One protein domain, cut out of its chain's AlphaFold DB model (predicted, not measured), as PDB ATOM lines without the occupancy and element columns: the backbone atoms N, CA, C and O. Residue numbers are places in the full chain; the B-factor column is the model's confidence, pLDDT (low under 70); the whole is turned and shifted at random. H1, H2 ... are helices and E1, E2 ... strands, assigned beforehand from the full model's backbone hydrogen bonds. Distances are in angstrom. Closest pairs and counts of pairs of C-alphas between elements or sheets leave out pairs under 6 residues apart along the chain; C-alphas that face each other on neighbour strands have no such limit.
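Overview. This is residues 71 to 205 of the 240 residues of an uncharacterized protein of Aspergillus oryzae (strain ATCC 42149 / RIB 40) (UniProt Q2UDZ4). A small strand hairpin, E1 and E2, sits in the middle, with helices H2, H4 and H5 gathered on one side and a helical hairpin, H6 and H7, reaching away on another. H3 touches no helix: residues 92 to 103 lead out to it, residues 97 to 106 stick out, and H3 runs back toward the body, while the short H1 packs on H4 at the far edge of the helix group. The printed part has 135 residues with seven named helices and two named strands, in the order H1, H2, H3, H4, H5, E1, E2, H6, H7; the sheet, E1 - E2, is antiparallel and the class is mostly helix. The whole is only just compact, close to loose, with a radius of gyration of the C-alphas of 17.0 A and spans of 47 by 45 by 29 A.

Along the chain. The printed part begins with H1, residues 71 to 75, whose C-alpha 71 is at (195.238, 106.049, 139.291). H2, residues 81 to 91, is 15.1 A long from first to last C-alpha. H3, residues 104 to 116, is 18.2 A long and begins at C-alpha 104, (230.470, 103.486, 141.625). H4, residues 123 to 129, is 10.1 A long. H5, residues 133 to 145, is 18.2 A long. E1, residues 149 to 153, is 13.2 A long, and E2, residues 166 to 170, is 13.8 A long. H6, residues 171 to 180, is 14.2 A long. H7, residues 185 to 196, is 16.3 A long and ends at C-alpha 196, (211.382, 111.083, 105.263).

Arrangement. E1 and E2 form an antiparallel hairpin, their directions 154 degrees apart. N 150 and O 169 are 2.8 A apart and N 167 and O 152 are 2.9 A apart, both within hydrogen-bond range. Two short pairings add to this sheet: residues 121 to 122 with residues 167 to 168 of E2, antiparallel, and residues 201 to 202 with residues 152 to 153 of E1, parallel. The closest C-alphas of H4 and E2 are those of Val 123 and Cys 167, 5.7 A apart; those of H5 and E1 are Phe 143 and Ile 149, at 5.4 A. H2 touches H4, about perpendicular at 87 degrees, with the closest C-alphas, those of Ala 84 and Val 126, 6.1 A apart. H2 and H5 only just touch, with 3 pairs of C-alphas within 8 A, the closest those of Val 81 and Val 136 at 6.9 A; H5 does so with residues 136 to 140 alone. H1 touches H4, with the C-alphas of Pro 73 and Leu 129 closest at 4.6 A. H6 and H7 form a helical hairpin at a shallow tilt of 10 degrees, opposite ways; they touch through residues 188 to 192 of H7 alone, the C-alphas of Val 178 and Lys 188 being closest at 6.3 A. H3 is apart from E1, E2 and H6, among others. In each of the seven helices every O i to N i+4 pair is within hydrogen-bond range.

Size, cuts and confidence. The two C-alphas farthest apart are those of Tyr 71 and His 186, 48.7 A. The printed part has no cut. The long links are H2 to H3 and E1 to E2, each of 12 residues. Residues 97 to 106, of which 104 to 106 belong to H3, stand free, as do residues 181 to 186. The mean pLDDT of the printed part is 83.4; it is under 70 at residue 71, residues 73 to 74, 157 to 164 and 198 to 205.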
ATOM      1  N   TYR A  71     194.309 105.130 138.650       66.50
ATOM      2  CA  TYR A  71     195.238 106.049 139.291       66.50
ATOM      3  C   TYR A  71     196.282 106.634 138.326       66.50
ATOM      4  O   TYR A  71     196.628 107.804 138.426       66.50
ATOM      5  N   ILE A  72     196.781 105.841 137.375       72.31
ATOM      6  CA  ILE A  72     197.823 106.285 136.436       72.31
ATOM      7  C   ILE A  72     197.296 107.354 135.458       72.31
ATOM      8  O   ILE A  72     197.912 108.422 135.392       72.31
ATOM      9  N   PRO A  73     196.172 107.140 134.741       67.81
ATOM     10  CA  PRO A  73     195.616 108.180 133.875       67.81
ATOM     11  C   PRO A  73     195.078 109.387 134.659       67.81
ATOM     12  O   PRO A  73     195.150 110.504 134.164       67.81
ATOM     13  N   GLU A  74     194.589 109.206 135.891       67.06
ATOM     14  CA  GLU A  74     194.051 110.312 136.705       67.06
ATOM     15  C   GLU A  74     195.134 111.240 137.279       67.06
ATOM     16  O   GLU A  74     194.891 112.429 137.476       67.06
ATOM     17  N   THR A  75     196.329 110.718 137.566       73.25
ATOM     18  CA  THR A  75     197.417 111.501 138.182       73.25
ATOM     19  C   THR A  75     198.371 112.125 137.174       73.25
ATOM     20  O   THR A  75     199.148 113.010 137.536       73.25
ATOM     21  N   THR A  76     198.324 111.689 135.915       77.25
ATOM     22  CA  THR A  76     199.258 112.146 134.888       77.25
ATOM     23  C   THR A  76     198.644 113.303 134.086       77.25
ATOM     24  O   THR A  76     197.597 113.117 133.472       77.25
ATOM     25  N   PRO A  77     199.275 114.493 134.026       78.94
ATOM     26  CA  PRO A  77     198.738 115.662 133.323       78.94
ATOM     27  C   PRO A  77     199.020 115.589 131.814       78.94
ATOM     28  O   PRO A  77     199.715 116.440 131.257       78.94
ATOM     29  N   VAL A  78     198.559 114.531 131.150       84.69
ATOM     30  CA  VAL A  78     198.834 114.284 129.731       84.69
ATOM     31  C   VAL A  78     197.532 114.017 128.992       84.69
ATOM     32  O   VAL A  78     196.808 113.082 129.314       84.69
ATOM     33  N   GLU A  79     197.267 114.817 127.959       85.31
ATOM     34  CA  GLU A  79     196.035 114.722 127.163       85.31
ATOM     35  C   GLU A  79     196.282 114.257 125.721       85.31
ATOM     36  O   GLU A  79     195.388 113.699 125.084       85.31
ATOM     37  N   ASP A  80     197.492 114.481 125.200       90.25
ATOM     38  CA  ASP A  80     197.860 114.201 123.810       90.25
ATOM     39  C   ASP A  80     198.882 113.059 123.699       90.25
ATOM     40  O   ASP A  80     199.721 112.845 124.578       90.25
ATOM     41  N   VAL A  81     198.862 112.356 122.566       91.62
ATOM     42  CA  VAL A  81     199.770 111.241 122.256       91.62
ATOM     43  C   VAL A  81     201.225 111.704 122.247       91.62
ATOM     44  O   VAL A  81     202.103 111.012 122.762       91.62
ATOM     45  N   ILE A  82     201.509 112.883 121.692       91.75
ATOM     46  CA  ILE A  82     202.880 113.408 121.620       91.75
ATOM     47  C   ILE A  82     203.387 113.764 123.015       91.75
ATOM     48  O   ILE A  82     204.513 113.417 123.372       91.75
ATOM     49  N   GLN A  83     202.538 114.403 123.822       91.56
ATOM     50  CA  GLN A  83     202.849 114.690 125.220       91.56
ATOM     51  C   GLN A  83     203.081 113.397 126.006       91.56
ATOM     52  O   GLN A  83     204.037 113.331 126.773       91.56
ATOM     53  N   ALA A  84     202.288 112.350 125.758       91.50
ATOM     54  CA  ALA A  84     202.475 111.040 126.372       91.50
ATOM     55  C   ALA A  84     203.822 110.422 126.003       91.50
ATOM     56  O   ALA A  84     204.532 109.936 126.880       91.50
ATOM     57  N   ILE A  85     204.217 110.482 124.730       91.75
ATOM     58  CA  ILE A  85     205.518 109.973 124.276       91.75
ATOM     59  C   ILE A  85     206.665 110.716 124.971       91.75
ATOM     60  O   ILE A  85     207.590 110.072 125.470       91.75
ATOM     61  N   CYS A  86     206.600 112.048 125.043       91.06
ATOM     62  CA  CYS A  86     207.601 112.849 125.749       91.06
ATOM     63  C   CYS A  86     207.633 112.520 127.248       91.06
ATOM     64  O   CYS A  86     208.698 112.241 127.789       91.06
ATOM     65  N   HIS A  87     206.469 112.446 127.893       91.12
ATOM     66  CA  HIS A  87     206.355 112.118 129.311       91.12
ATOM     67  C   HIS A  87     206.927 110.733 129.636       91.12
ATOM     68  O   HIS A  87     207.656 110.581 130.615       91.12
ATOM     69  N   ILE A  88     206.631 109.727 128.805       90.62
ATOM     70  CA  ILE A  88     207.193 108.379 128.946       90.62
ATOM     71  C   ILE A  88     208.710 108.439 128.810       90.62
ATOM     72  O   ILE A  88     209.404 107.853 129.631       90.62
ATOM     73  N   LYS A  89     209.238 109.145 127.806       88.62
ATOM     74  CA  LYS A  89     210.685 109.264 127.586       88.62
ATOM     75  C   LYS A  89     211.402 109.857 128.800       88.62
ATOM     76  O   LYS A  89     212.440 109.331 129.195       88.62
ATOM     77  N   ASP A  90     210.834 110.901 129.391       88.44
ATOM     78  CA  ASP A  90     211.464 111.625 130.496       88.44
ATOM     79  C   ASP A  90     211.339 110.870 131.832       88.44
ATOM     80  O   ASP A  90     212.235 110.956 132.668       88.44
ATOM     81  N   ASN A  91     210.283 110.063 132.005       88.50
ATOM     82  CA  ASN A  91     209.981 109.358 133.260       88.50
ATOM     83  C   ASN A  91     210.116 107.826 133.182       88.50
ATOM     84  O   ASN A  91     209.688 107.117 134.092       88.50
ATOM     85  N   VAL A  92     210.712 107.274 132.119       86.75
ATOM     86  CA  VAL A  92     210.911 105.814 132.000       86.75
ATOM     87  C   VAL A  92     211.917 105.282 133.028       86.75
ATOM     88  O   VAL A  92     211.882 104.103 133.387       86.75
ATOM     89  N   PHE A  93     212.818 106.142 133.512       89.12
ATOM     90  CA  PHE A  93     213.774 105.818 134.563       89.12
ATOM     91  C   PHE A  93     213.628 106.779 135.729       89.12
ATOM     92  O   PHE A  93     213.805 107.979 135.569       89.12
ATOM     93  N   GLU A  94     213.419 106.224 136.915       88.19
ATOM     94  CA  GLU A  94     213.557 106.973 138.155       88.19
ATOM     95  C   GLU A  94     215.040 107.181 138.497       88.19
ATOM     96  O   GLU A  94     215.923 106.365 138.155       88.19
ATOM     97  N   ASP A  95     215.312 108.275 139.198       88.50
ATOM     98  CA  ASP A  95     216.621 108.551 139.762       88.50
ATOM     99  C   ASP A  95     217.078 107.436 140.703       88.50
ATOM    100  O   ASP A  95     216.304 106.699 141.317       88.50
ATOM    101  N   LEU A  96     218.397 107.266 140.780       87.88
ATOM    102  CA  LEU A  96     218.962 106.257 141.658       87.88
ATOM    103  C   LEU A  96     218.771 106.688 143.119       87.88
ATOM    104  O   LEU A  96     219.137 107.811 143.469       87.88
ATOM    105  N   PRO A  97     218.270 105.801 143.996       88.75
ATOM    106  CA  PRO A  97     218.103 106.136 145.402       88.75
ATOM    107  C   PRO A  97     219.457 106.451 146.041       88.75
ATOM    108  O   PRO A  97     220.476 105.854 145.690       88.75
ATOM    109  N   ALA A  98     219.468 107.320 147.055       83.81
ATOM    110  CA  ALA A  98     220.695 107.752 147.735       83.81
ATOM    111  C   ALA A  98     221.555 106.587 148.274       83.81
ATOM    112  O   ALA A  98     222.769 106.716 148.425       83.81
ATOM    113  N   ARG A  99     220.939 105.428 148.548       85.81
ATOM    114  CA  ARG A  99     221.621 104.191 148.953       85.81
ATOM    115  C   ARG A  99     221.313 103.060 147.976       85.81
ATOM    116  O   ARG A  99     220.478 102.207 148.242       85.81
ATOM    117  N   THR A 100     222.022 103.033 146.852       83.69
ATOM    118  CA  THR A 100     221.869 101.977 145.836       83.69
ATOM    119  C   THR A 100     222.487 100.633 146.230       83.69
ATOM    120  O   THR A 100     222.144  99.610 145.644       83.69
ATOM    121  N   GLY A 101     223.450 100.620 147.162       89.00
ATOM    122  CA  GLY A 101     224.251  99.427 147.477       89.00
ATOM    123  C   GLY A 101     225.148  98.951 146.321       89.00
ATOM    124  O   GLY A 101     225.745  97.879 146.402       89.00
ATOM    125  N   MET A 102     225.248  99.732 145.238       91.19
ATOM    126  CA  MET A 102     226.055  99.425 144.059       91.19
ATOM    127  C   MET A 102     227.418 100.116 144.137       91.19
ATOM    128  O   MET A 102     227.535 101.233 144.633       91.19
ATOM    129  N   ASN A 103     228.455  99.472 143.593       92.44
ATOM    130  CA  ASN A 103     229.744 100.132 143.391       92.44
ATOM    131  C   ASN A 103     229.596 101.269 142.361       92.44
ATOM    132  O   ASN A 103     228.834 101.143 141.402       92.44
ATOM    133  N   SER A 104     230.368 102.339 142.535       90.75
ATOM    134  CA  SER A 104     230.470 103.486 141.625       90.75
ATOM    135  C   SER A 104     230.623 103.089 140.151       90.75
ATOM    136  O   SER A 104     229.964 103.670 139.293       90.75
ATOM    137  N   THR A 105     231.409 102.051 139.855       94.19
ATOM    138  CA  THR A 105     231.590 101.538 138.488       94.19
ATOM    139  C   THR A 105     230.288 101.006 137.894       94.19
ATOM    140  O   THR A 105     229.924 101.388 136.789       94.19
ATOM    141  N   ARG A 106     229.530 100.203 138.652       91.94
ATOM    142  CA  ARG A 106     228.219  99.692 138.216       91.94
ATOM    143  C   ARG A 106     227.183 100.801 138.077       91.94
ATOM    144  O   ARG A 106     226.338 100.731 137.191       91.94
ATOM    145  N   VAL A 107     227.242 101.816 138.939       92.88
ATOM    146  CA  VAL A 107     226.383 103.002 138.815       92.88
ATOM    147  C   VAL A 107     226.684 103.731 137.506       92.88
ATOM    148  O   VAL A 107     225.760 104.023 136.754       92.88
ATOM    149  N   ALA A 108     227.961 103.962 137.193       93.31
ATOM    150  CA  ALA A 108     228.365 104.602 135.943       93.31
ATOM    151  C   ALA A 108     227.953 103.778 134.711       93.31
ATOM    152  O   ALA A 108     227.389 104.333 133.771       93.31
ATOM    153  N   GLU A 109     228.158 102.459 134.733       93.56
ATOM    154  CA  GLU A 109     227.701 101.547 133.675       93.56
ATOM    155  C   GLU A 109     226.188 101.647 133.463       93.56
ATOM    156  O   GLU A 109     225.730 101.808 132.336       93.56
ATOM    157  N   LEU A 110     225.406 101.605 134.542       92.44
ATOM    158  CA  LEU A 110     223.951 101.703 134.478       92.44
ATOM    159  C   LEU A 110     223.498 103.054 133.912       92.44
ATOM    160  O   LEU A 110     222.626 103.085 133.045       92.44
ATOM    161  N   LEU A 111     224.092 104.165 134.355       90.62
ATOM    162  CA  LEU A 111     223.761 105.498 133.844       90.62
ATOM    163  C   LEU A 111     224.152 105.654 132.368       90.62
ATOM    164  O   LEU A 111     223.388 106.227 131.592       90.62
ATOM    165  N   ASN A 112     225.286 105.088 131.951       92.56
ATOM    166  CA  ASN A 112     225.683 105.049 130.544       92.56
ATOM    167  C   ASN A 112     224.731 104.182 129.716       92.56
ATOM    168  O   ASN A 112     224.344 104.574 128.616       92.56
ATOM    169  N   HIS A 113     224.284 103.045 130.256       90.06
ATOM    170  CA  HIS A 113     223.270 102.221 129.609       90.06
ATOM    171  C   HIS A 113     221.962 102.986 129.429       90.06
ATOM    172  O   HIS A 113     221.458 103.009 128.308       90.06
ATOM    173  N   ARG A 114     221.465 103.675 130.468       90.19
ATOM    174  CA  ARG A 114     220.271 104.534 130.370       90.19
ATOM    175  C   ARG A 114     220.422 105.592 129.273       90.19
ATOM    176  O   ARG A 114     219.521 105.734 128.458       90.19
ATOM    177  N   ARG A 115     221.579 106.265 129.192       86.62
ATOM    178  CA  ARG A 115     221.879 107.258 128.138       86.62
ATOM    179  C   ARG A 115     221.970 106.658 126.734       86.62
ATOM    180  O   ARG A 115     221.671 107.338 125.764       86.62
ATOM    181  N   SER A 116     222.404 105.404 126.617       86.19
ATOM    182  CA  SER A 116     222.544 104.721 125.323       86.19
ATOM    183  C   SER A 116     221.224 104.190 124.759       86.19
ATOM    184  O   SER A 116     221.201 103.713 123.621       86.19
ATOM    185  N   LEU A 117     220.140 104.216 125.544       85.19
ATOM    186  CA  LEU A 117     218.854 103.715 125.090       85.19
ATOM    187  C   LEU A 117     218.216 104.686 124.094       85.19
ATOM    188  O   LEU A 117     218.210 105.896 124.323       85.19
ATOM    189  N   PRO A 118     217.658 104.168 122.991       82.50
ATOM    190  CA  PRO A 118     216.945 105.005 122.048       82.50
ATOM    191  C   PRO A 118     215.668 105.577 122.695       82.50
ATOM    192  O   PRO A 118     215.021 104.883 123.486       82.50
ATOM    193  N   PRO A 119     215.271 106.806 122.325       82.94
ATOM    194  CA  PRO A 119     214.016 107.414 122.739       82.94
ATOM    195  C   PRO A 119     212.859 106.676 122.054       82.94
ATOM    196  O   PRO A 119     212.484 106.986 120.925       82.94
ATOM    197  N   LEU A 120     212.337 105.641 122.711       87.50
ATOM    198  CA  LEU A 120     211.226 104.817 122.232       87.50
ATOM    199  C   LEU A 120     210.126 104.801 123.295       87.50
ATOM    200  O   LEU A 120     210.408 104.540 124.466       87.50
ATOM    201  N   ALA A 121     208.876 104.988 122.884       89.81
ATOM    202  CA  ALA A 121     207.711 104.780 123.740       89.81
ATOM    203  C   ALA A 121     206.912 103.577 123.227       89.81
ATOM    204  O   ALA A 121     206.648 103.474 122.036       89.81
ATOM    205  N   SER A 122     206.519 102.643 124.096       88.25
ATOM    206  CA  SER A 122     205.638 101.543 123.677       88.25
ATOM    207  C   SER A 122     204.188 102.015 123.623       88.25
ATOM    208  O   SER A 122     203.749 102.754 124.505       88.25
ATOM    209  N   VAL A 123     203.434 101.526 122.637       89.19
ATOM    210  CA  VAL A 123     201.989 101.782 122.512       89.19
ATOM    211  C   VAL A 123     201.242 101.357 123.781       89.19
ATOM    212  O   VAL A 123     200.350 102.063 124.239       89.19
ATOM    213  N   ALA A 124     201.674 100.264 124.419       86.12
ATOM    214  CA  ALA A 124     201.114  99.816 125.691       86.12
ATOM    215  C   ALA A 124     201.223 100.886 126.794       86.12
ATOM    216  O   ALA A 124     200.261 101.102 127.521       86.12
ATOM    217  N   HIS A 125     202.355 101.594 126.890       87.06
ATOM    218  CA  HIS A 125     202.523 102.669 127.875       87.06
ATOM    219  C   HIS A 125     201.651 103.887 127.551       87.06
ATOM    220  O   HIS A 125     201.102 104.509 128.455       87.06
ATOM    221  N   VAL A 126     201.471 104.214 126.270       89.75
ATOM    222  CA  VAL A 126     200.582 105.315 125.869       89.75
ATOM    223  C   VAL A 126     199.137 105.009 126.271       89.75
ATOM    224  O   VAL A 126     198.486 105.850 126.884       89.75
ATOM    225  N   HIS A 127     198.668 103.779 126.035       87.69
ATOM    226  CA  HIS A 127     197.329 103.341 126.452       87.69
ATOM    227  C   HIS A 127     197.137 103.290 127.968       87.69
ATOM    228  O   HIS A 127     196.012 103.400 128.434       87.69
ATOM    229  N   THR A 128     198.209 103.137 128.753       85.50
ATOM    230  CA  THR A 128     198.099 103.240 130.219       85.50
ATOM    231  C   THR A 128     197.963 104.676 130.716       85.50
ATOM    232  O   THR A 128     197.426 104.877 131.801       85.50
ATOM    233  N   LEU A 129     198.451 105.661 129.954       87.19
ATOM    234  CA  LEU A 129     198.348 107.080 130.315       87.19
ATOM    235  C   LEU A 129     197.037 107.709 129.831       87.19
ATOM    236  O   LEU A 129     196.518 108.603 130.486       87.19
ATOM    237  N   LEU A 130     196.503 107.248 128.698       86.75
ATOM    238  CA  LEU A 130     195.324 107.825 128.052       86.75
ATOM    239  C   LEU A 130     194.143 106.839 128.111       86.75
ATOM    240  O   LEU A 130     194.162 105.804 127.448       86.75
ATOM    241  N   ASP A 131     193.077 107.180 128.846       75.88
ATOM    242  CA  ASP A 131     191.919 106.300 129.141       75.88
ATOM    243  C   ASP A 131     190.927 106.106 127.959       75.88
ATOM    244  O   ASP A 131     189.723 105.926 128.131       75.88
ATOM    245  N   ALA A 132     191.408 106.164 126.710       82.75
ATOM    246  CA  ALA A 132     190.581 106.063 125.500       82.75
ATOM    247  C   ALA A 132     191.318 105.350 124.345       82.75
ATOM    248  O   ALA A 132     191.655 105.985 123.339       82.75
ATOM    249  N   PRO A 133     191.540 104.024 124.422       82.94
ATOM    250  CA  PRO A 133     192.457 103.309 123.527       82.94
ATOM    251  C   PRO A 133     192.081 103.397 122.040       82.94
ATOM    252  O   PRO A 133     192.950 103.454 121.174       82.94
ATOM    253  N   THR A 134     190.787 103.463 121.714       87.50
ATOM    254  CA  THR A 134     190.312 103.594 120.325       87.50
ATOM    255  C   THR A 134     190.574 104.976 119.734       87.50
ATOM    256  O   THR A 134     190.919 105.082 118.557       87.50
ATOM    257  N   LYS A 135     190.421 106.033 120.540       89.50
ATOM    258  CA  LYS A 135     190.749 107.403 120.136       89.50
ATOM    259  C   LYS A 135     192.260 107.543 119.965       89.50
ATOM    260  O   LYS A 135     192.709 108.019 118.933       89.50
ATOM    261  N   VAL A 136     193.023 107.023 120.924       90.81
ATOM    262  CA  VAL A 136     194.490 107.043 120.914       90.81
ATOM    263  C   VAL A 136     195.056 106.343 119.680       90.81
ATOM    264  O   VAL A 136     195.914 106.909 119.017       90.81
ATOM    265  N   GLU A 137     194.563 105.155 119.307       90.50
ATOM    266  CA  GLU A 137     195.016 104.491 118.071       90.50
ATOM    267  C   GLU A 137     194.696 105.307 116.813       90.50
ATOM    268  O   GLU A 137     195.509 105.350 115.890       90.50
ATOM    269  N   ARG A 138     193.536 105.975 116.765       92.00
ATOM    270  CA  ARG A 138     193.191 106.859 115.646       92.00
ATOM    271  C   ARG A 138     194.165 108.034 115.560       92.00
ATOM    272  O   ARG A 138     194.729 108.261 114.494       92.00
ATOM    273  N   ASP A 139     194.414 108.699 116.682       92.38
ATOM    274  CA  ASP A 139     195.333 109.836 116.765       92.38
ATOM    275  C   ASP A 139     196.772 109.403 116.410       92.38
ATOM    276  O   ASP A 139     197.464 110.082 115.649       92.38
ATOM    277  N   ILE A 140     197.208 108.220 116.866       91.19
ATOM    278  CA  ILE A 140     198.490 107.612 116.472       91.19
ATOM    279  C   ILE A 140     198.556 107.439 114.954       91.19
ATOM    280  O   ILE A 140     199.555 107.820 114.344       91.19
ATOM    281  N   MET A 141     197.523 106.868 114.331       90.81
ATOM    282  CA  MET A 141     197.512 106.664 112.881       90.81
ATOM    283  C   MET A 141     197.524 107.988 112.114       90.81
ATOM    284  O   MET A 141     198.239 108.100 111.118       90.81
ATOM    285  N   ASP A 142     196.825 109.013 112.597       92.06
ATOM    286  CA  ASP A 142     196.850 110.353 112.006       92.06
ATOM    287  C   ASP A 142     198.257 110.984 112.105       92.06
ATOM    288  O   ASP A 142     198.772 111.566 111.138       92.06
ATOM    289  N   PHE A 143     198.954 110.793 113.230       91.31
ATOM    290  CA  PHE A 143     200.344 111.234 113.392       91.31
ATOM    291  C   PHE A 143     201.362 110.422 112.582       91.31
ATOM    292  O   PHE A 143     202.381 110.970 112.151       91.31
ATOM    293  N   VAL A 144     201.096 109.139 112.342       89.69
ATOM    294  CA  VAL A 144     201.908 108.296 111.454       89.69
ATOM    295  C   VAL A 144     201.722 108.715 109.998       89.69
ATOM    296  O   VAL A 144     202.704 108.876 109.275       89.69
ATOM    297  N   ASN A 145     200.482 108.971 109.577       87.31
ATOM    298  CA  ASN A 145     200.161 109.412 108.219       87.31
ATOM    299  C   ASN A 145     200.722 110.807 107.911       87.31
ATOM    300  O   ASN A 145     201.192 111.049 106.803       87.31
ATOM    301  N   SER A 146     200.723 111.713 108.896       88.12
ATOM    302  CA  SER A 146     201.372 113.029 108.776       88.12
ATOM    303  C   SER A 146     202.903 112.977 108.880       88.12
ATOM    304  O   SER A 146     203.559 113.995 108.675       88.12
ATOM    305  N   GLY A 147     203.490 111.815 109.191       84.75
ATOM    306  CA  GLY A 147     204.940 111.619 109.282       84.75
ATOM    307  C   GLY A 147     205.589 112.178 110.552       84.75
ATOM    308  O   GLY A 147     206.816 112.156 110.669       84.75
ATOM    309  N   ARG A 148     204.799 112.656 111.524       88.88
ATOM    310  CA  ARG A 148     205.310 113.175 112.808       88.88
ATOM    311  C   ARG A 148     205.784 112.053 113.730       88.88
ATOM    312  O   ARG A 148     206.801 112.201 114.409       88.88
ATOM    313  N   ILE A 149     205.058 110.935 113.732       90.44
ATOM    314  CA  ILE A 149     205.369 109.735 114.514       90.44
ATOM    315  C   ILE A 149     205.707 108.587 113.566       90.44
ATOM    316  O   ILE A 149     205.175 108.479 112.463       90.44
ATOM    317  N   ARG A 150     206.573 107.685 114.020       87.88
ATOM    318  CA  ARG A 150     206.863 106.420 113.352       87.88
ATOM    319  C   ARG A 150     206.527 105.253 114.243       87.88
ATOM    320  O   ARG A 150     206.955 105.204 115.394       87.88
ATOM    321  N   ARG A 151     205.814 104.296 113.660       87.88
ATOM    322  CA  ARG A 151     205.449 103.033 114.291       87.88
ATOM    323  C   ARG A 151     206.457 101.954 113.906       87.88
ATOM    324  O   ARG A 151     206.733 101.744 112.720       87.88
ATOM    325  N   LEU A 152     207.012 101.300 114.915       85.00
ATOM    326  CA  LEU A 152     208.004 100.239 114.815       85.00
ATOM    327  C   LEU A 152     207.412  98.969 115.388       85.00
ATOM    328  O   LEU A 152     207.093  98.906 116.575       85.00
ATOM    329  N   ILE A 153     207.342  97.940 114.555       84.06
ATOM    330  CA  ILE A 153     206.843  96.636 114.976       84.06
ATOM    331  C   ILE A 153     208.040  95.707 115.140       84.06
ATOM    332  O   ILE A 153     208.782  95.461 114.182       84.06
ATOM    333  N   VAL A 154     208.229  95.204 116.360       79.25
ATOM    334  CA  VAL A 154     209.232  94.195 116.710       79.25
ATOM    335  C   VAL A 154     208.547  92.822 116.727       79.25
ATOM    336  O   VAL A 154     207.936  92.447 117.730       79.25
ATOM    337  N   PRO A 155     208.626  92.048 115.633       73.44
ATOM    338  CA  PRO A 155     208.005  90.738 115.550       73.44
ATOM    339  C   PRO A 155     208.650  89.768 116.538       73.44
ATOM    340  O   PRO A 155     209.847  89.825 116.825       73.44
ATOM    341  N   GLY A 156     207.836  88.855 117.065       71.19
ATOM    342  CA  GLY A 156     208.266  87.887 118.074       71.19
ATOM    343  C   GLY A 156     208.405  88.465 119.486       71.19
ATOM    344  O   GLY A 156     208.772  87.726 120.401       71.19
ATOM    345  N   ARG A 157     208.094  89.754 119.696       66.12
ATOM    346  CA  ARG A 157     208.021  90.375 121.022       66.12
ATOM    347  C   ARG A 157     206.562  90.630 121.411       66.12
ATOM    348  O   ARG A 157     205.951  91.586 120.956       66.12
ATOM    349  N   GLY A 158     206.056  89.820 122.338       58.06
ATOM    350  CA  GLY A 158     204.705  89.965 122.889       58.06
ATOM    351  C   GLY A 158     203.625  89.266 122.060       58.06
ATOM    352  O   GLY A 158     203.875  88.789 120.959       58.06
ATOM    353  N   ASN A 159     202.431  89.155 122.641       57.16
ATOM    354  CA  ASN A 159     201.225  88.763 121.917       57.16
ATOM    355  C   ASN A 159     200.693  90.017 121.210       57.16
ATOM    356  O   ASN A 159     200.594  91.054 121.870       57.16
ATOM    357  N   ASP A 160     200.347  89.935 119.923       58.25
ATOM    358  CA  ASP A 160     199.916  91.081 119.096       58.25
ATOM    359  C   ASP A 160     198.773  91.893 119.737       58.25
ATOM    360  O   ASP A 160     198.643  93.090 119.510       58.25
ATOM    361  N   ALA A 161     197.992  91.267 120.621       56.44
ATOM    362  CA  ALA A 161     196.912  91.905 121.367       56.44
ATOM    363  C   ALA A 161     197.362  92.895 122.466       56.44
ATOM    364  O   ALA A 161     196.559  93.712 122.899       56.44
ATOM    365  N   ALA A 162     198.606  92.813 122.955       60.03
ATOM    366  CA  ALA A 162     199.078  93.602 124.100       60.03
ATOM    367  C   ALA A 162     199.965  94.801 123.718       60.03
ATOM    368  O   ALA A 162     200.433  95.507 124.607       60.03
ATOM    369  N   GLY A 163     200.269  95.011 122.430       62.00
ATOM    370  CA  GLY A 163     201.043  96.173 121.957       62.00
ATOM    371  C   GLY A 163     202.495  96.267 122.464       62.00
ATOM    372  O   GLY A 163     203.181  97.244 122.190       62.00
ATOM    373  N   LEU A 164     203.003  95.258 123.182       68.56
ATOM    374  CA  LEU A 164     204.361  95.240 123.759       68.56
ATOM    375  C   LEU A 164     205.486  95.142 122.716       68.56
ATOM    376  O   LEU A 164     206.642  95.445 123.019       68.56
ATOM    377  N   GLY A 165     205.159  94.665 121.515       74.88
ATOM    378  CA  GLY A 165     206.049  94.665 120.354       74.88
ATOM    379  C   GLY A 165     205.966  95.951 119.537       74.88
ATOM    380  O   GLY A 165     206.736  96.110 118.595       74.88
ATOM    381  N   ASP A 166     205.054  96.854 119.893       84.81
ATOM    382  CA  ASP A 166     204.753  98.052 119.131       84.81
ATOM    383  C   ASP A 166     205.322  99.289 119.824       84.81
ATOM    384  O   ASP A 166     205.074  99.548 121.011       84.81
ATOM    385  N   CYS A 167     206.150 100.021 119.090       87.56
ATOM    386  CA  CYS A 167     206.890 101.168 119.594       87.56
ATOM    387  C   CYS A 167     206.666 102.379 118.691       87.56
ATOM    388  O   CYS A 167     206.720 102.285 117.468       87.56
ATOM    389  N   LEU A 168     206.472 103.532 119.312       90.31
ATOM    390  CA  LEU A 168     206.324 104.829 118.682       90.31
ATOM    391  C   LEU A 168     207.580 105.658 118.916       90.31
ATOM    392  O   LEU A 168     208.155 105.655 120.011       90.31
ATOM    393  N   VAL A 169     207.984 106.385 117.880       90.44
ATOM    394  CA  VAL A 169     209.108 107.321 117.937       90.44
ATOM    395  C   VAL A 169     208.759 108.602 117.210       90.44
ATOM    396  O   VAL A 169     208.145 108.561 116.145       90.44
ATOM    397  N   LEU A 170     209.178 109.736 117.761       90.94
ATOM    398  CA  LEU A 170     209.079 111.018 117.076       90.94
ATOM    399  C   LEU A 170     210.095 111.065 115.932       90.94
ATOM    400  O   LEU A 170     211.268 110.735 116.118       90.94
ATOM    401  N   SER A 171     209.656 111.506 114.753       89.25
ATOM    402  CA  SER A 171     210.552 111.662 113.602       89.25
ATOM    403  C   SER A 171     211.720 112.600 113.922       89.25
ATOM    404  O   SER A 171     212.855 112.293 113.574       89.25
ATOM    405  N   GLU A 172     211.473 113.672 114.678       89.19
ATOM    406  CA  GLU A 172     212.494 114.637 115.111       89.19
ATOM    407  C   GLU A 172     213.616 113.989 115.938       89.19
ATOM    408  O   GLU A 172     214.798 114.239 115.691       89.19
ATOM    409  N   ASP A 173     213.258 113.117 116.887       88.31
ATOM    410  CA  ASP A 173     214.222 112.410 117.735       88.31
ATOM    411  C   ASP A 173     215.091 111.461 116.894       88.31
ATOM    412  O   ASP A 173     216.304 111.366 117.094       88.31
ATOM    413  N   TRP A 174     214.502 110.796 115.901       86.81
ATOM    414  CA  TRP A 174     215.237 109.949 114.962       86.81
ATOM    415  C   TRP A 174     216.180 110.729 114.053       86.81
ATOM    416  O   TRP A 174     217.327 110.321 113.857       86.81
ATOM    417  N   GLU A 175     215.732 111.858 113.513       88.38
ATOM    418  CA  GLU A 175     216.591 112.711 112.699       88.38
ATOM    419  C   GLU A 175     217.758 113.270 113.511       88.38
ATOM    420  O   GLU A 175     218.882 113.324 113.010       88.38
ATOM    421  N   ARG A 176     217.515 113.654 114.771       89.25
ATOM    422  CA  ARG A 176     218.569 114.072 115.704       89.25
ATOM    423  C   ARG A 176     219.588 112.950 115.910       89.25
ATOM    424  O   ARG A 176     220.771 113.189 115.708       89.25
ATOM    425  N   LEU A 177     219.153 111.716 116.171       86.75
ATOM    426  CA  LEU A 177     220.067 110.572 116.319       86.75
ATOM    427  C   LEU A 177     220.926 110.319 115.072       86.75
ATOM    428  O   LEU A 177     222.120 110.031 115.182       86.75
ATOM    429  N   VAL A 178     220.339 110.420 113.876       88.06
ATOM    430  CA  VAL A 178     221.094 110.261 112.623       88.06
ATOM    431  C   VAL A 178     222.092 111.406 112.447       88.06
ATOM    432  O   VAL A 178     223.236 111.156 112.054       88.06
ATOM    433  N   ARG A 179     221.706 112.644 112.778       88.25
ATOM    434  CA  ARG A 179     222.594 113.815 112.713       88.25
ATOM    435  C   ARG A 179     223.754 113.728 113.707       88.25
ATOM    436  O   ARG A 179     224.885 113.992 113.297       88.25
ATOM    437  N   ASP A 180     223.493 113.275 114.927       87.62
ATOM    438  CA  ASP A 180     224.480 113.157 116.010       87.62
ATOM    439  C   ASP A 180     225.439 111.970 115.815       87.62
ATOM    440  O   ASP A 180     226.524 111.928 116.391       87.62
ATOM    441  N   SER A 181     225.078 111.002 114.967       85.88
ATOM    442  CA  SER A 181     225.932 109.846 114.677       85.88
ATOM    443  C   SER A 181     227.264 110.238 114.014       85.88
ATOM    444  O   SER A 181     227.362 111.230 113.296       85.88
ATOM    445  N   SER A 182     228.309 109.422 114.158       87.44
ATOM    446  CA  SER A 182     229.625 109.654 113.528       87.44
ATOM    447  C   SER A 182     229.702 109.260 112.040       87.44
ATOM    448  O   SER A 182     230.785 109.116 111.474       87.44
ATOM    449  N   ILE A 183     228.555 109.058 111.387       85.88
ATOM    450  CA  ILE A 183     228.462 108.571 110.004       85.88
ATOM    451  C   ILE A 183     228.826 109.688 109.007       85.88
ATOM    452  O   ILE A 183     228.587 110.868 109.257       85.88
ATOM    453  N   GLY A 184     229.400 109.328 107.854       88.38
ATOM    454  CA  GLY A 184     229.713 110.292 106.792       88.38
ATOM    455  C   GLY A 184     228.470 111.050 106.303       88.38
ATOM    456  O   GLY A 184     227.405 110.453 106.141       88.38
ATOM    457  N   SER A 185     228.610 112.352 106.038       87.44
ATOM    458  CA  SER A 185     227.506 113.264 105.676       87.44
ATOM    459  C   SER A 185     226.621 112.732 104.545       87.44
ATOM    460  O   SER A 185     225.412 112.626 104.704       87.44
ATOM    461  N   HIS A 186     227.225 112.253 103.459       87.25
ATOM    462  CA  HIS A 186     226.493 111.705 102.314       87.25
ATOM    463  C   HIS A 186     225.632 110.470 102.650       87.25
ATOM    464  O   HIS A 186     224.606 110.230 102.015       87.25
ATOM    465  N   LEU A 187     226.030 109.658 103.636       87.94
ATOM    466  CA  LEU A 187     225.202 108.542 104.100       87.94
ATOM    467  C   LEU A 187     224.073 109.039 105.002       87.94
ATOM    468  O   LEU A 187     222.956 108.547 104.868       87.94
ATOM    469  N   LYS A 188     224.339 110.024 105.871       89.38
ATOM    470  CA  LYS A 188     223.308 110.650 106.712       89.38
ATOM    471  C   LYS A 188     222.170 111.209 105.865       89.38
ATOM    472  O   LYS A 188     221.021 110.900 106.154       89.38
ATOM    473  N   ASP A 189     222.483 111.921 104.784       88.81
ATOM    474  CA  ASP A 189     221.469 112.505 103.896       88.81
ATOM    475  C   ASP A 189     220.599 111.427 103.240       88.81
ATOM    476  O   ASP A 189     219.375 111.542 103.202       88.81
ATOM    477  N   LYS A 190     221.208 110.318 102.799       88.19
ATOM    478  CA  LYS A 190     220.465 109.166 102.261       88.19
ATOM    479  C   LYS A 190     219.583 108.498 103.312       88.19
ATOM    480  O   LYS A 190     218.472 108.084 102.996       88.19
ATOM    481  N   PHE A 191     220.069 108.372 104.545       85.50
ATOM    482  CA  PHE A 191     219.264 107.840 105.640       85.50
ATOM    483  C   PHE A 191     218.088 108.759 105.953       85.50
ATOM    484  O   PHE A 191     216.976 108.262 106.092       85.50
ATOM    485  N   LEU A 192     218.302 110.073 106.003       86.69
ATOM    486  CA  LEU A 192     217.234 111.048 106.204       86.69
ATOM    487  C   LEU A 192     216.215 111.018 105.056       86.69
ATOM    488  O   LEU A 192     215.025 111.074 105.338       86.69
ATOM    489  N   ASP A 193     216.637 110.833 103.800       87.00
ATOM    490  CA  ASP A 193     215.714 110.658 102.664       87.00
ATOM    491  C   ASP A 193     214.849 109.400 102.816       87.00
ATOM    492  O   ASP A 193     213.624 109.460 102.701       87.00
ATOM    493  N   VAL A 194     215.469 108.258 103.135       84.94
ATOM    494  CA  VAL A 194     214.744 106.999 103.371       84.94
ATOM    495  C   VAL A 194     213.787 107.140 104.544       84.94
ATOM    496  O   VAL A 194     212.652 106.674 104.462       84.94
ATOM    497  N   LEU A 195     214.227 107.795 105.617       79.25
ATOM    498  CA  LEU A 195     213.371 108.087 106.745       79.25
ATOM    499  C   LEU A 195     212.227 109.003 106.306       79.25
ATOM    500  O   LEU A 195     211.085 108.644 106.541       79.25
ATOM    501  N   SER A 196     212.443 110.118 105.618       80.06
ATOM    502  CA  SER A 196     211.382 111.083 105.263       80.06
ATOM    503  C   SER A 196     210.159 110.479 104.544       80.06
ATOM    504  O   SER A 196     209.072 111.052 104.583       80.06
ATOM    505  N   ARG A 197     210.302 109.290 103.946       81.06
ATOM    506  CA  ARG A 197     209.204 108.535 103.344       81.06
ATOM    507  C   ARG A 197     208.231 108.022 104.422       81.06
ATOM    508  O   ARG A 197     208.653 107.314 105.341       81.06
ATOM    509  N   PRO A 198     206.926 108.323 104.310       67.12
ATOM    510  CA  PRO A 198     205.927 107.830 105.251       67.12
ATOM    511  C   PRO A 198     205.764 106.309 105.123       67.12
ATOM    512  O   PRO A 198     205.696 105.770 104.017       67.12
ATOM    513  N   GLY A 199     205.698 105.603 106.255       65.38
ATOM    514  CA  GLY A 199     205.490 104.155 106.283       65.38
ATOM    515  C   GLY A 199     205.700 103.522 107.660       65.38
ATOM    516  O   GLY A 199     206.452 104.032 108.491       65.38
ATOM    517  N   ILE A 200     205.038 102.386 107.892       65.31
ATOM    518  CA  ILE A 200     205.251 101.542 109.078       65.31
ATOM    519  C   ILE A 200     206.498 100.691 108.838       65.31
ATOM    520  O   ILE A 200     206.590  99.983 107.834       65.31
ATOM    521  N   ILE A 201     207.455 100.731 109.767       65.06
ATOM    522  CA  ILE A 201     208.692  99.954 109.652       65.06
ATOM    523  C   ILE A 201     208.529  98.671 110.472       65.06
ATOM    524  O   ILE A 201     208.529  98.687 111.704       65.06
ATOM    525  N   VAL A 202     208.389  97.542 109.776       56.62
ATOM    526  CA  VAL A 202     208.273  96.209 110.388       56.62
ATOM    527  C   VAL A 202     209.646  95.543 110.419       56.62
ATOM    528  O   VAL A 202     210.188  95.157 109.382       56.62
ATOM    529  N   TYR A 203     210.218  95.358 111.608       52.91
ATOM    530  CA  TYR A 203     211.533  94.738 111.771       52.91
ATOM    531  C   TYR A 203     211.449  93.210 111.887       52.91
ATOM    532  O   TYR A 203     211.841  92.664 112.908       52.91
ATOM    533  N   GLY A 204     211.006  92.477 110.854       44.03
ATOM    534  CA  GLY A 204     211.292  91.026 110.806       44.03
ATOM    535  C   GLY A 204     210.255  90.062 110.224       44.03
ATOM    536  O   GLY A 204     210.054  88.990 110.789       44.03
ATOM    537  N   ALA A 205     209.716  90.344 109.041       34.56
ATOM    538  CA  ALA A 205     209.291  89.290 108.112       34.56
ATOM    539  C   ALA A 205     210.280  89.291 106.920       34.56
ATOM    540  O   ALA A 205     210.398  90.292 106.225       34.56
TER     541      ALA A 205